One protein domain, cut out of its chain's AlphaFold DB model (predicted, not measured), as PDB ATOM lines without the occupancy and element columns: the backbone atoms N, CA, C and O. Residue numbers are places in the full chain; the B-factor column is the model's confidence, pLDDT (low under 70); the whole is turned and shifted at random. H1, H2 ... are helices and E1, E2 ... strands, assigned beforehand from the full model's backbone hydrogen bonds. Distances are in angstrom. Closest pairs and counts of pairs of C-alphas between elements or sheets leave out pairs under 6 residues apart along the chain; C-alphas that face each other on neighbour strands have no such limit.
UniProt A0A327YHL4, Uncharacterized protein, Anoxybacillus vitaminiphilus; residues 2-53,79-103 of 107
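What this domain is: This is residues 2 to 53 and 79 to 103 of the 107 residues of an uncharacterized protein of Anoxybacillus vitaminiphilus (UniProt A0A327YHL4). One long helix, H1, lies over one face of a strongly twisted four-strand sheet that is curled like part of a barrel, and the sheet's other face is bare. Only residues 11 to 23 of H1 come within 10 A of the sheet; beyond them the helix runs on, and residues 33 to 42 fold back from its far end to E2. The 77 printed residues hold one named helix and four named strands in the order E1 H1 E2 E3 E4; the class is mixed, and the mixed sheet has the order E1 E2 E4 E3. The whole is elongated, 43 by 24 by 19 A, and only just loose, close to compact, with a radius of gyration of the C-alphas of 14.1 A.

Where its parts are: Find C-alpha 2 at (90.577, 171.249, 102.470), where E1 begins; it takes residues 2 to 7. H1, residues 9 to 32, runs 35.1 A from C-alpha 9 at (85.565, 184.389, 108.945) to C-alpha 32 at (81.707, 149.637, 112.010). E2, residues 43 to 50, is 17.4 A long and bends by 72 degrees at residue 47. E3 takes residues 82 to 85. E4, residues 88 to 96, covers 24.6 A and ends at C-alpha 96 at (100.380, 178.344, 102.883).

How they stand to each other: Look first at the sheet, with E1 and E3 as its edge strands. E1 and E2 are parallel at 29 degrees, with N 4 and O 46 2.9 A apart, within hydrogen-bond range. E2 and E4 are parallel at 40 degrees, with N 45 and O 93 at 2.9 A. E4 and E3 form an antiparallel hairpin, with N 83 and O 90 at 2.9 A. The pairing is staggered: E4 pairs with E3 over residues 88 to 91 and with E2 over residues 92 to 96. H1 is on the sheet at a height of 8.7 A, two layers with the helix on one face. It lies only just over E2, with 3 of its C-alphas falling there, and runs along the strands, at 19 degrees to E2 on the local plane. The closest C-alphas of H1 and E3 are those of Glu 20 and Ile 85, 6.0 A apart. E1, H1 and E2 form a strand-helix-strand unit, two parallel neighbour strands with a helix between, and its crossover is right-handed. In H1 every O i to N i+4 pair is within hydrogen-bond range. E1 is apart from E3 and E4.

The domain as a whole: The C-alphas farthest apart, those of Asp 34 and Ala 99, are 43.5 A from each other. Residues 54 to 78 are not printed; across this cut, between E2 and E3, C-alphas 53 and 79 are 9.2 A apart. Of the links printed whole, none is long. Look for low confidence, pLDDT under 70, at residues 2 to 6, 52 to 53 and 103; the mean of the printed part is 85.5.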
ATOM      1  N   ASN A   2      91.460 170.114 102.782       53.75
ATOM      2  CA  ASN A   2      90.577 171.249 102.470       53.75
ATOM      3  C   ASN A   2      91.404 172.410 101.898       53.75
ATOM      4  O   ASN A   2      92.050 173.136 102.651       53.75
ATOM      5  N   ALA A   3      91.380 172.577 100.574       60.38
ATOM      6  CA  ALA A   3      92.028 173.695  99.893       60.38
ATOM      7  C   ALA A   3      91.095 174.913  99.838       60.38
ATOM      8  O   ALA A   3      89.970 174.828  99.339       60.38
ATOM      9  N   LYS A   4      91.549 176.062 100.349       62.69
ATOM     10  CA  LYS A   4      90.835 177.341 100.248       62.69
ATOM     11  C   LYS A   4      91.735 178.381  99.590       62.69
ATOM     12  O   LYS A   4      92.782 178.732 100.110       62.69
ATOM     13  N   LYS A   5      91.291 178.961  98.473       65.00
ATOM     14  CA  LYS A   5      92.006 180.070  97.814       65.00
ATOM     15  C   LYS A   5      92.141 181.303  98.726       65.00
ATOM     16  O   LYS A   5      93.091 182.069  98.624       65.00
ATOM     17  N   GLN A   6      91.200 181.481  99.652       66.62
ATOM     18  CA  GLN A   6      91.197 182.573 100.617       66.62
ATOM     19  C   GLN A   6      90.503 182.133 101.909       66.62
ATOM     20  O   GLN A   6      89.406 181.559 101.858       66.62
ATOM     21  N   VAL A   7      91.108 182.436 103.058       74.31
ATOM     22  CA  VAL A   7      90.487 182.208 104.368       74.31
ATOM     23  C   VAL A   7      89.960 183.532 104.913       74.31
ATOM     24  O   VAL A   7      90.659 184.541 104.950       74.31
ATOM     25  N   ASN A   8      88.680 183.518 105.267       76.31
ATOM     26  CA  ASN A   8      87.949 184.592 105.925       76.31
ATOM     27  C   ASN A   8      87.055 183.965 107.004       76.31
ATOM     28  O   ASN A   8      86.914 182.741 107.052       76.31
ATOM     29  N   GLU A   9      86.423 184.796 107.824       72.25
ATOM     30  CA  GLU A   9      85.565 184.389 108.945       72.25
ATOM     31  C   GLU A   9      84.540 183.304 108.563       72.25
ATOM     32  O   GLU A   9      84.563 182.186 109.081       72.25
ATOM     33  N   LYS A  10      83.699 183.586 107.557       72.81
ATOM     34  CA  LYS A  10      82.657 182.661 107.076       72.81
ATOM     35  C   LYS A  10      83.231 181.342 106.560       72.81
ATOM     36  O   LYS A  10      82.594 180.296 106.688       72.81
ATOM     37  N   ASN A  11      84.399 181.380 105.924       80.62
ATOM     38  CA  ASN A  11      85.055 180.181 105.414       80.62
ATOM     39  C   ASN A  11      85.679 179.362 106.542       80.62
ATOM     40  O   ASN A  11      85.643 178.137 106.464       80.62
ATOM     41  N   TRP A  12      86.213 180.005 107.579       86.56
ATOM     42  CA  TRP A  12      86.824 179.318 108.711       86.56
ATOM     43  C   TRP A  12      85.794 178.563 109.553       86.56
ATOM     44  O   TRP A  12      85.982 177.378 109.823       86.56
ATOM     45  N   ASP A  13      84.642 179.171 109.842       84.81
ATOM     46  CA  ASP A  13      83.554 178.476 110.546       84.81
ATOM     47  C   ASP A  13      83.042 177.260 109.758       84.81
ATOM     48  O   ASP A  13      82.768 176.202 110.328       84.81
ATOM     49  N   LYS A  14      82.973 177.365 108.424       87.69
ATOM     50  CA  LYS A  14      82.652 176.219 107.556       87.69
ATOM     51  C   LYS A  14      83.716 175.129 107.632       87.69
ATOM     52  O   LYS A  14      83.366 173.955 107.682       87.69
ATOM     53  N   VAL A  15      84.996 175.499 107.632       89.44
ATOM     54  CA  VAL A  15      86.109 174.544 107.732       89.44
ATOM     55  C   VAL A  15      86.068 173.799 109.069       89.44
ATOM     56  O   VAL A  15      86.194 172.578 109.063       89.44
ATOM     57  N   LYS A  16      85.785 174.480 110.186       90.12
ATOM     58  CA  LYS A  16      85.619 173.829 111.497       90.12
ATOM     59  C   LYS A  16      84.481 172.808 111.508       90.12
ATOM     60  O   LYS A  16      84.689 171.681 111.945       90.12
ATOM     61  N   LYS A  17      83.324 173.143 110.922       91.44
ATOM     62  CA  LYS A  17      82.215 172.184 110.750       91.44
ATOM     63  C   LYS A  17      82.599 170.979 109.888       91.44
ATOM     64  O   LYS A  17      82.177 169.861 110.160       91.44
ATOM     65  N   GLN A  18      83.400 171.192 108.844       92.25
ATOM     66  CA  GLN A  18      83.910 170.095 108.015       92.25
ATOM     67  C   GLN A  18      84.865 169.187 108.796       92.25
ATOM     68  O   GLN A  18      84.832 167.975 108.599       92.25
ATOM     69  N   PHE A  19      85.695 169.747 109.678       94.12
ATOM     70  CA  PHE A  19      86.553 168.954 110.554       94.12
ATOM     71  C   PHE A  19      85.746 168.129 111.548       94.12
ATOM     72  O   PHE A  19      85.976 166.931 111.651       94.12
ATOM     73  N   GLU A  20      84.766 168.743 112.209       94.88
ATOM     74  CA  GLU A  20      83.850 168.058 113.122       94.88
ATOM     75  C   GLU A  20      83.161 166.871 112.442       94.88
ATOM     76  O   GLU A  20      83.277 165.736 112.904       94.88
ATOM     77  N   GLY A  21      82.538 167.104 111.283       95.31
ATOM     78  CA  GLY A  21      81.906 166.036 110.509       95.31
ATOM     79  C   GLY A  21      82.897 164.956 110.069       95.31
ATOM     80  O   GLY A  21      82.586 163.772 110.135       95.31
ATOM     81  N   GLY A  22      84.107 165.337 109.652       94.69
ATOM     82  CA  GLY A  22      85.157 164.387 109.277       94.69
ATOM     83  C   GLY A  22      85.578 163.476 110.432       94.69
ATOM     84  O   GLY A  22      85.694 162.268 110.242       94.69
ATOM     85  N   ILE A  23      85.754 164.040 111.631       94.50
ATOM     86  CA  ILE A  23      86.113 163.288 112.841       94.50
ATOM     87  C   ILE A  23      84.978 162.340 113.240       94.50
ATOM     88  O   ILE A  23      85.227 161.153 113.449       94.50
ATOM     89  N   LEU A  24      83.730 162.817 113.271       95.38
ATOM     90  CA  LEU A  24      82.569 161.978 113.590       95.38
ATOM     91  C   LEU A  24      82.435 160.796 112.623       95.38
ATOM     92  O   LEU A  24      82.273 159.657 113.061       95.38
ATOM     93  N   HIS A  25      82.566 161.037 111.316       95.19
ATOM     94  CA  HIS A  25      82.519 159.961 110.326       95.19
ATOM     95  C   HIS A  25      83.683 158.978 110.474       95.19
ATOM     96  O   HIS A  25      83.476 157.775 110.331       95.19
ATOM     97  N   ALA A  26      84.890 159.449 110.803       93.06
ATOM     98  CA  ALA A  26      86.025 158.566 111.061       93.06
ATOM     99  C   ALA A  26      85.765 157.649 112.268       93.06
ATOM    100  O   ALA A  26      86.005 156.446 112.182       93.06
ATOM    101  N   HIS A  27      85.213 158.180 113.364       93.94
ATOM    102  CA  HIS A  27      84.818 157.375 114.525       93.94
ATOM    103  C   HIS A  27      83.691 156.386 114.210       93.94
ATOM    104  O   HIS A  27      83.740 155.249 114.677       93.94
ATOM    105  N   MET A  28      82.712 156.787 113.399       94.81
ATOM    106  CA  MET A  28      81.643 155.896 112.943       94.81
ATOM    107  C   MET A  28      82.211 154.723 112.133       94.81
ATOM    108  O   MET A  28      81.929 153.570 112.445       94.81
ATOM    109  N   LEU A  29      83.054 155.007 111.134       95.12
ATOM    110  CA  LEU A  29      83.710 153.980 110.320       95.12
ATOM    111  C   LEU A  29      84.583 153.058 111.173       95.12
ATOM    112  O   LEU A  29      84.552 151.848 110.986       95.12
ATOM    113  N   ARG A  30      85.311 153.619 112.144       94.25
ATOM    114  CA  ARG A  30      86.102 152.847 113.107       94.25
ATOM    115  C   ARG A  30      85.240 151.839 113.869       94.25
ATOM    116  O   ARG A  30      85.635 150.687 113.979       94.25
ATOM    117  N   GLY A  31      84.086 152.274 114.379       94.06
ATOM    118  CA  GLY A  31      83.159 151.411 115.112       94.06
ATOM    119  C   GLY A  31      82.549 150.313 114.239       94.06
ATOM    120  O   GLY A  31      82.419 149.185 114.693       94.06
ATOM    121  N   ILE A  32      82.232 150.620 112.976       96.12
ATOM    122  CA  ILE A  32      81.707 149.637 112.010       96.12
ATOM    123  C   ILE A  32      82.761 148.579 111.656       96.12
ATOM    124  O   ILE A  32      82.427 147.410 111.494       96.12
ATOM    125  N   LEU A  33      84.019 148.991 111.512       95.94
ATOM    126  CA  LEU A  33      85.127 148.128 111.097       95.94
ATOM    127  C   LEU A  33      85.850 147.447 112.273       95.94
ATOM    128  O   LEU A  33      86.852 146.778 112.041       95.94
ATOM    129  N   ASP A  34      85.379 147.650 113.507       94.00
ATOM    130  CA  ASP A  34      86.002 147.179 114.755       94.00
ATOM    131  C   ASP A  34      87.510 147.496 114.850       94.00
ATOM    132  O   ASP A  34      88.347 146.684 115.249       94.00
ATOM    133  N   ILE A  35      87.884 148.710 114.431       94.12
ATOM    134  CA  ILE A  35      89.273 149.179 114.470       94.12
ATOM    135  C   ILE A  35      89.575 149.758 115.862       94.12
ATOM    136  O   ILE A  35      88.747 150.433 116.491       94.12
ATOM    137  N   SER A  36      90.804 149.540 116.335       90.31
ATOM    138  CA  SER A  36      91.309 150.134 117.573       90.31
ATOM    139  C   SER A  36      91.299 151.672 117.538       90.31
ATOM    140  O   SER A  36      91.101 152.314 116.503       90.31
ATOM    141  N   GLN A  37      91.457 152.302 118.702       89.75
ATOM    142  CA  GLN A  37      91.421 153.761 118.815       89.75
ATOM    143  C   GLN A  37      92.507 154.431 117.956       89.75
ATOM    144  O   GLN A  37      93.645 153.968 117.896       89.75
ATOM    145  N   PHE A  38      92.167 155.563 117.330       89.81
ATOM    146  CA  PHE A  38      93.149 156.389 116.633       89.81
ATOM    147  C   PHE A  38      94.228 156.860 117.612       89.81
ATOM    148  O   PHE A  38      93.916 157.470 118.633       89.81
ATOM    149  N   SER A  39      95.495 156.629 117.275       89.81
ATOM    150  CA  SER A  39      96.627 157.126 118.063       89.81
ATOM    151  C   SER A  39      96.723 158.654 118.040       89.81
ATOM    152  O   SER A  39      97.178 159.261 119.007       89.81
ATOM    153  N   LYS A  40      96.295 159.285 116.936       90.12
ATOM    154  CA  LYS A  40      96.266 160.740 116.764       90.12
ATOM    155  C   LYS A  40      95.322 161.141 115.631       90.12
ATOM    156  O   LYS A  40      95.306 160.503 114.581       90.12
ATOM    157  N   ILE A  41      94.605 162.246 115.813       91.75
ATOM    158  CA  ILE A  41      93.865 162.935 114.750       91.75
ATOM    159  C   ILE A  41      94.531 164.294 114.532       91.75
ATOM    160  O   ILE A  41      94.764 165.022 115.491       91.75
ATOM    161  N   CYS A  42      94.835 164.639 113.281       93.12
ATOM    162  CA  CYS A  42      95.356 165.953 112.899       93.12
ATOM    163  C   CYS A  42      94.486 166.551 111.797       93.12
ATOM    164  O   CYS A  42      94.032 165.833 110.903       93.12
ATOM    165  N   VAL A  43      94.315 167.872 111.811       92.62
ATOM    166  CA  VAL A  43      93.607 168.596 110.751       92.62
ATOM    167  C   VAL A  43      94.546 169.533 110.010       92.62
ATOM    168  O   VAL A  43      95.412 170.182 110.593       92.62
ATOM    169  N   TYR A  44      94.346 169.612 108.698       90.69
ATOM    170  CA  TYR A  44      95.177 170.400 107.798       90.69
ATOM    171  C   TYR A  44      94.306 171.406 107.052       90.69
ATOM    172  O   TYR A  44      93.312 171.030 106.415       90.69
ATOM    173  N   THR A  45      94.684 172.682 107.099       88.94
ATOM    174  CA  THR A  45      94.086 173.728 106.263       88.94
ATOM    175  C   THR A  45      95.118 174.261 105.296       88.94
ATOM    176  O   THR A  45      96.175 174.735 105.699       88.94
ATOM    177  N   VAL A  46      94.769 174.227 104.016       87.31
ATOM    178  CA  VAL A  46      95.617 174.733 102.946       87.31
ATOM    179  C   VAL A  46      95.032 176.049 102.457       87.31
ATOM    180  O   VAL A  46      93.841 176.105 102.126       87.31
ATOM    181  N   TYR A  47      95.846 177.101 102.424       85.69
ATOM    182  CA  TYR A  47      95.391 178.450 102.105       85.69
ATOM    183  C   TYR A  47      96.379 179.229 101.249       85.69
ATOM    184  O   TYR A  47      97.575 179.057 101.396       85.69
ATOM    185  N   GLN A  48      95.901 180.120 100.377       79.94
ATOM    186  CA  GLN A  48      96.784 181.008  99.601       79.94
ATOM    187  C   GLN A  48      96.861 182.414 100.214       79.94
ATOM    188  O   GLN A  48      97.943 182.957 100.408       79.94
ATOM    189  N   ASN A  49      95.705 182.983 100.575       78.25
ATOM    190  CA  ASN A  49      95.604 184.301 101.202       78.25
ATOM    191  C   ASN A  49      94.922 184.217 102.571       78.25
ATOM    192  O   ASN A  49      93.813 183.677 102.679       78.25
ATOM    193  N   ASP A  50      95.552 184.810 103.583       77.31
ATOM    194  CA  ASP A  50      94.993 184.976 104.924       77.31
ATOM    195  C   ASP A  50      94.389 186.379 105.078       77.31
ATOM    196  O   ASP A  50      95.097 187.388 105.040       77.31
ATOM    197  N   LYS A  51      93.060 186.446 105.225       72.50
ATOM    198  CA  LYS A  51      92.342 187.678 105.581       72.50
ATOM    199  C   LYS A  51      91.594 187.559 106.911       72.50
ATOM    200  O   LYS A  51      90.766 188.415 107.197       72.50
ATOM    201  N   LEU A  52      91.849 186.520 107.710       69.75
ATOM    202  CA  LEU A  52      91.191 186.334 109.012       69.75
ATOM    203  C   LEU A  52      91.612 187.399 110.027       69.75
ATOM    204  O   LEU A  52      90.829 187.746 110.902       69.75
ATOM    205  N   LEU A  53      92.835 187.918 109.899       61.34
ATOM    206  CA  LEU A  53      93.428 188.868 110.848       61.34
ATOM    207  C   LEU A  53      93.872 190.181 110.209       61.34
ATOM    208  O   LEU A  53      94.485 191.016 110.880       61.34
ATOM    209  N   ASN A  79      95.326 181.062 114.600       83.00
ATOM    210  CA  ASN A  79      96.756 181.267 114.826       83.00
ATOM    211  C   ASN A  79      97.395 180.248 115.761       83.00
ATOM    212  O   ASN A  79      98.623 180.212 115.869       83.00
ATOM    213  N   GLU A  80      96.586 179.449 116.439       86.00
ATOM    214  CA  GLU A  80      97.063 178.458 117.385       86.00
ATOM    215  C   GLU A  80      97.534 177.195 116.641       86.00
ATOM    216  O   GLU A  80      97.176 176.938 115.493       86.00
ATOM    217  N   SER A  81      98.392 176.396 117.279       89.25
ATOM    218  CA  SER A  81      98.854 175.109 116.728       89.25
ATOM    219  C   SER A  81      97.804 173.997 116.845       89.25
ATOM    220  O   SER A  81      98.076 172.826 116.573       89.25
ATOM    221  N   PHE A  82      96.608 174.347 117.308       91.19
ATOM    222  CA  PHE A  82      95.511 173.441 117.569       91.19
ATOM    223  C   PHE A  82      94.180 174.168 117.418       91.19
ATOM    224  O   PHE A  82      94.094 175.384 117.559       91.19
ATOM    225  N   VAL A  83      93.131 173.385 117.211       91.88
ATOM    226  CA  VAL A  83      91.745 173.839 117.249       91.88
ATOM    227  C   VAL A  83      90.957 172.948 118.196       91.88
ATOM    228  O   VAL A  83      91.235 171.754 118.316       91.88
ATOM    229  N   PHE A  84      89.969 173.522 118.876       90.19
ATOM    230  CA  PHE A  84      89.019 172.733 119.649       90.19
ATOM    231  C   PHE A  84      87.920 172.211 118.727       90.19
ATOM    232  O   PHE A  84      87.185 172.997 118.126       90.19
ATOM    233  N   ILE A  85      87.810 170.890 118.610       90.81
ATOM    234  CA  ILE A  85      86.753 170.211 117.856       90.81
ATOM    235  C   ILE A  85      86.171 169.138 118.768       90.81
ATOM    236  O   ILE A  85      86.929 168.362 119.338       90.81
ATOM    237  N   LEU A  86      84.842 169.105 118.932       89.62
ATOM    238  CA  LEU A  86      84.158 168.151 119.823       89.62
ATOM    239  C   LEU A  86      84.729 168.142 121.259       89.62
ATOM    240  O   LEU A  86      84.856 167.094 121.877       89.62
ATOM    241  N   ASN A  87      85.087 169.321 121.787       86.38
ATOM    242  CA  ASN A  87      85.767 169.516 123.080       86.38
ATOM    243  C   ASN A  87      87.163 168.877 123.209       86.38
ATOM    244  O   ASN A  87      87.742 168.895 124.295       86.38
ATOM    245  N   GLU A  88      87.750 168.397 122.117       88.50
ATOM    246  CA  GLU A  88      89.112 167.876 122.091       88.50
ATOM    247  C   GLU A  88      90.081 168.862 121.444       88.50
ATOM    248  O   GLU A  88      89.744 169.605 120.517       88.50
ATOM    249  N   LYS A  89      91.320 168.863 121.941       92.00
ATOM    250  CA  LYS A  89      92.409 169.674 121.401       92.00
ATOM    251  C   LYS A  89      93.040 168.947 120.216       92.00
ATOM    252  O   LYS A  89      93.868 168.057 120.405       92.00
ATOM    253  N   VAL A  90      92.678 169.344 119.002       94.00
ATOM    254  CA  VAL A  90      93.141 168.699 117.767       94.00
ATOM    255  C   VAL A  90      94.282 169.512 117.148       94.00
ATOM    256  O   VAL A  90      94.082 170.692 116.857       94.00
ATOM    257  N   PRO A  91      95.472 168.922 116.917       94.31
ATOM    258  CA  PRO A  91      96.561 169.570 116.194       94.31
ATOM    259  C   PRO A  91      96.108 170.125 114.844       94.31
ATOM    260  O   PRO A  91      95.510 169.411 114.031       94.31
ATOM    261  N   HIS A  92      96.410 171.401 114.614       92.88
ATOM    262  CA  HIS A  92      96.051 172.119 113.400       92.88
ATOM    263  C   HIS A  92      97.301 172.562 112.662       92.88
ATOM    264  O   HIS A  92      98.123 173.322 113.172       92.88
ATOM    265  N   HIS A  93      97.414 172.096 111.427       90.88
ATOM    266  CA  HIS A  93      98.508 172.433 110.538       90.88
ATOM    267  C   HIS A  93      98.001 173.331 109.420       90.88
ATOM    268  O   HIS A  93      97.077 172.996 108.671       90.88
ATOM    269  N   ARG A  94      98.625 174.498 109.316       89.00
ATOM    270  CA  ARG A  94      98.325 175.501 108.302       89.00
ATOM    271  C   ARG A  94      99.403 175.449 107.239       89.00
ATOM    272  O   ARG A  94     100.580 175.577 107.554       89.00
ATOM    273  N   ILE A  95      98.989 175.256 105.995       87.88
ATOM    274  CA  ILE A  95      99.890 175.135 104.852       87.88
ATOM    275  C   ILE A  95      99.583 176.289 103.910       87.88
ATOM    276  O   ILE A  95      98.505 176.330 103.306       87.88
ATOM    277  N   GLN A  96     100.514 177.232 103.808       85.19
ATOM    278  CA  GLN A  96     100.380 178.344 102.883       85.19
ATOM    279  C   GLN A  96     100.829 177.922 101.480       85.19
ATOM    280  O   GLN A  96     101.907 177.361 101.302       85.19
ATOM    281  N   LEU A  97      99.999 178.205 100.483       84.25
ATOM    282  CA  LEU A  97     100.305 178.028  99.073       84.25
ATOM    283  C   LEU A  97     100.944 179.299  98.512       84.25
ATOM    284  O   LEU A  97     100.499 180.413  98.802       84.25
ATOM    285  N   ASN A  98     101.937 179.127  97.647       80.94
ATOM    286  CA  ASN A  98     102.526 180.197  96.854       80.94
ATOM    287  C   ASN A  98     101.577 180.661  95.724       80.94
ATOM    288  O   ASN A  98     100.471 180.139  95.534       80.94
ATOM    289  N   ALA A  99     101.993 181.672  94.955       75.44
ATOM    290  CA  ALA A  99     101.204 182.212  93.840       75.44
ATOM    291  C   ALA A  99     100.868 181.150  92.769       75.44
ATOM    292  O   ALA A  99      99.802 181.207  92.158       75.44
ATOM    293  N   SER A 100     101.735 180.149  92.619       76.50
ATOM    294  CA  SER A 100     101.607 179.015  91.698       76.50
ATOM    295  C   SER A 100     100.747 177.866  92.251       76.50
ATOM    296  O   SER A 100     100.568 176.859  91.573       76.50
ATOM    297  N   GLY A 101     100.213 177.990  93.474       71.50
ATOM    298  CA  GLY A 101      99.375 176.973  94.118       71.50
ATOM    299  C   GLY A 101     100.140 175.809  94.756       71.50
ATOM    300  O   GLY A 101      99.517 174.823  95.139       71.50
ATOM    301  N   GLN A 102     101.463 175.910  94.889       74.06
ATOM    302  CA  GLN A 102     102.301 174.911  95.554       74.06
ATOM    303  C   GLN A 102     102.501 175.290  97.022       74.06
ATOM    304  O   GLN A 102     102.691 176.462  97.339       74.06
ATOM    305  N   GLY A 103     102.476 174.311  97.917       69.81
ATOM    306  CA  GLY A 103     102.813 174.494  99.324       69.81
ATOM    307  C   GLY A 103     103.542 173.266  99.835       69.81
ATOM    308  O   GLY A 103     103.275 172.155  99.376       69.81
TER     309      GLY A 103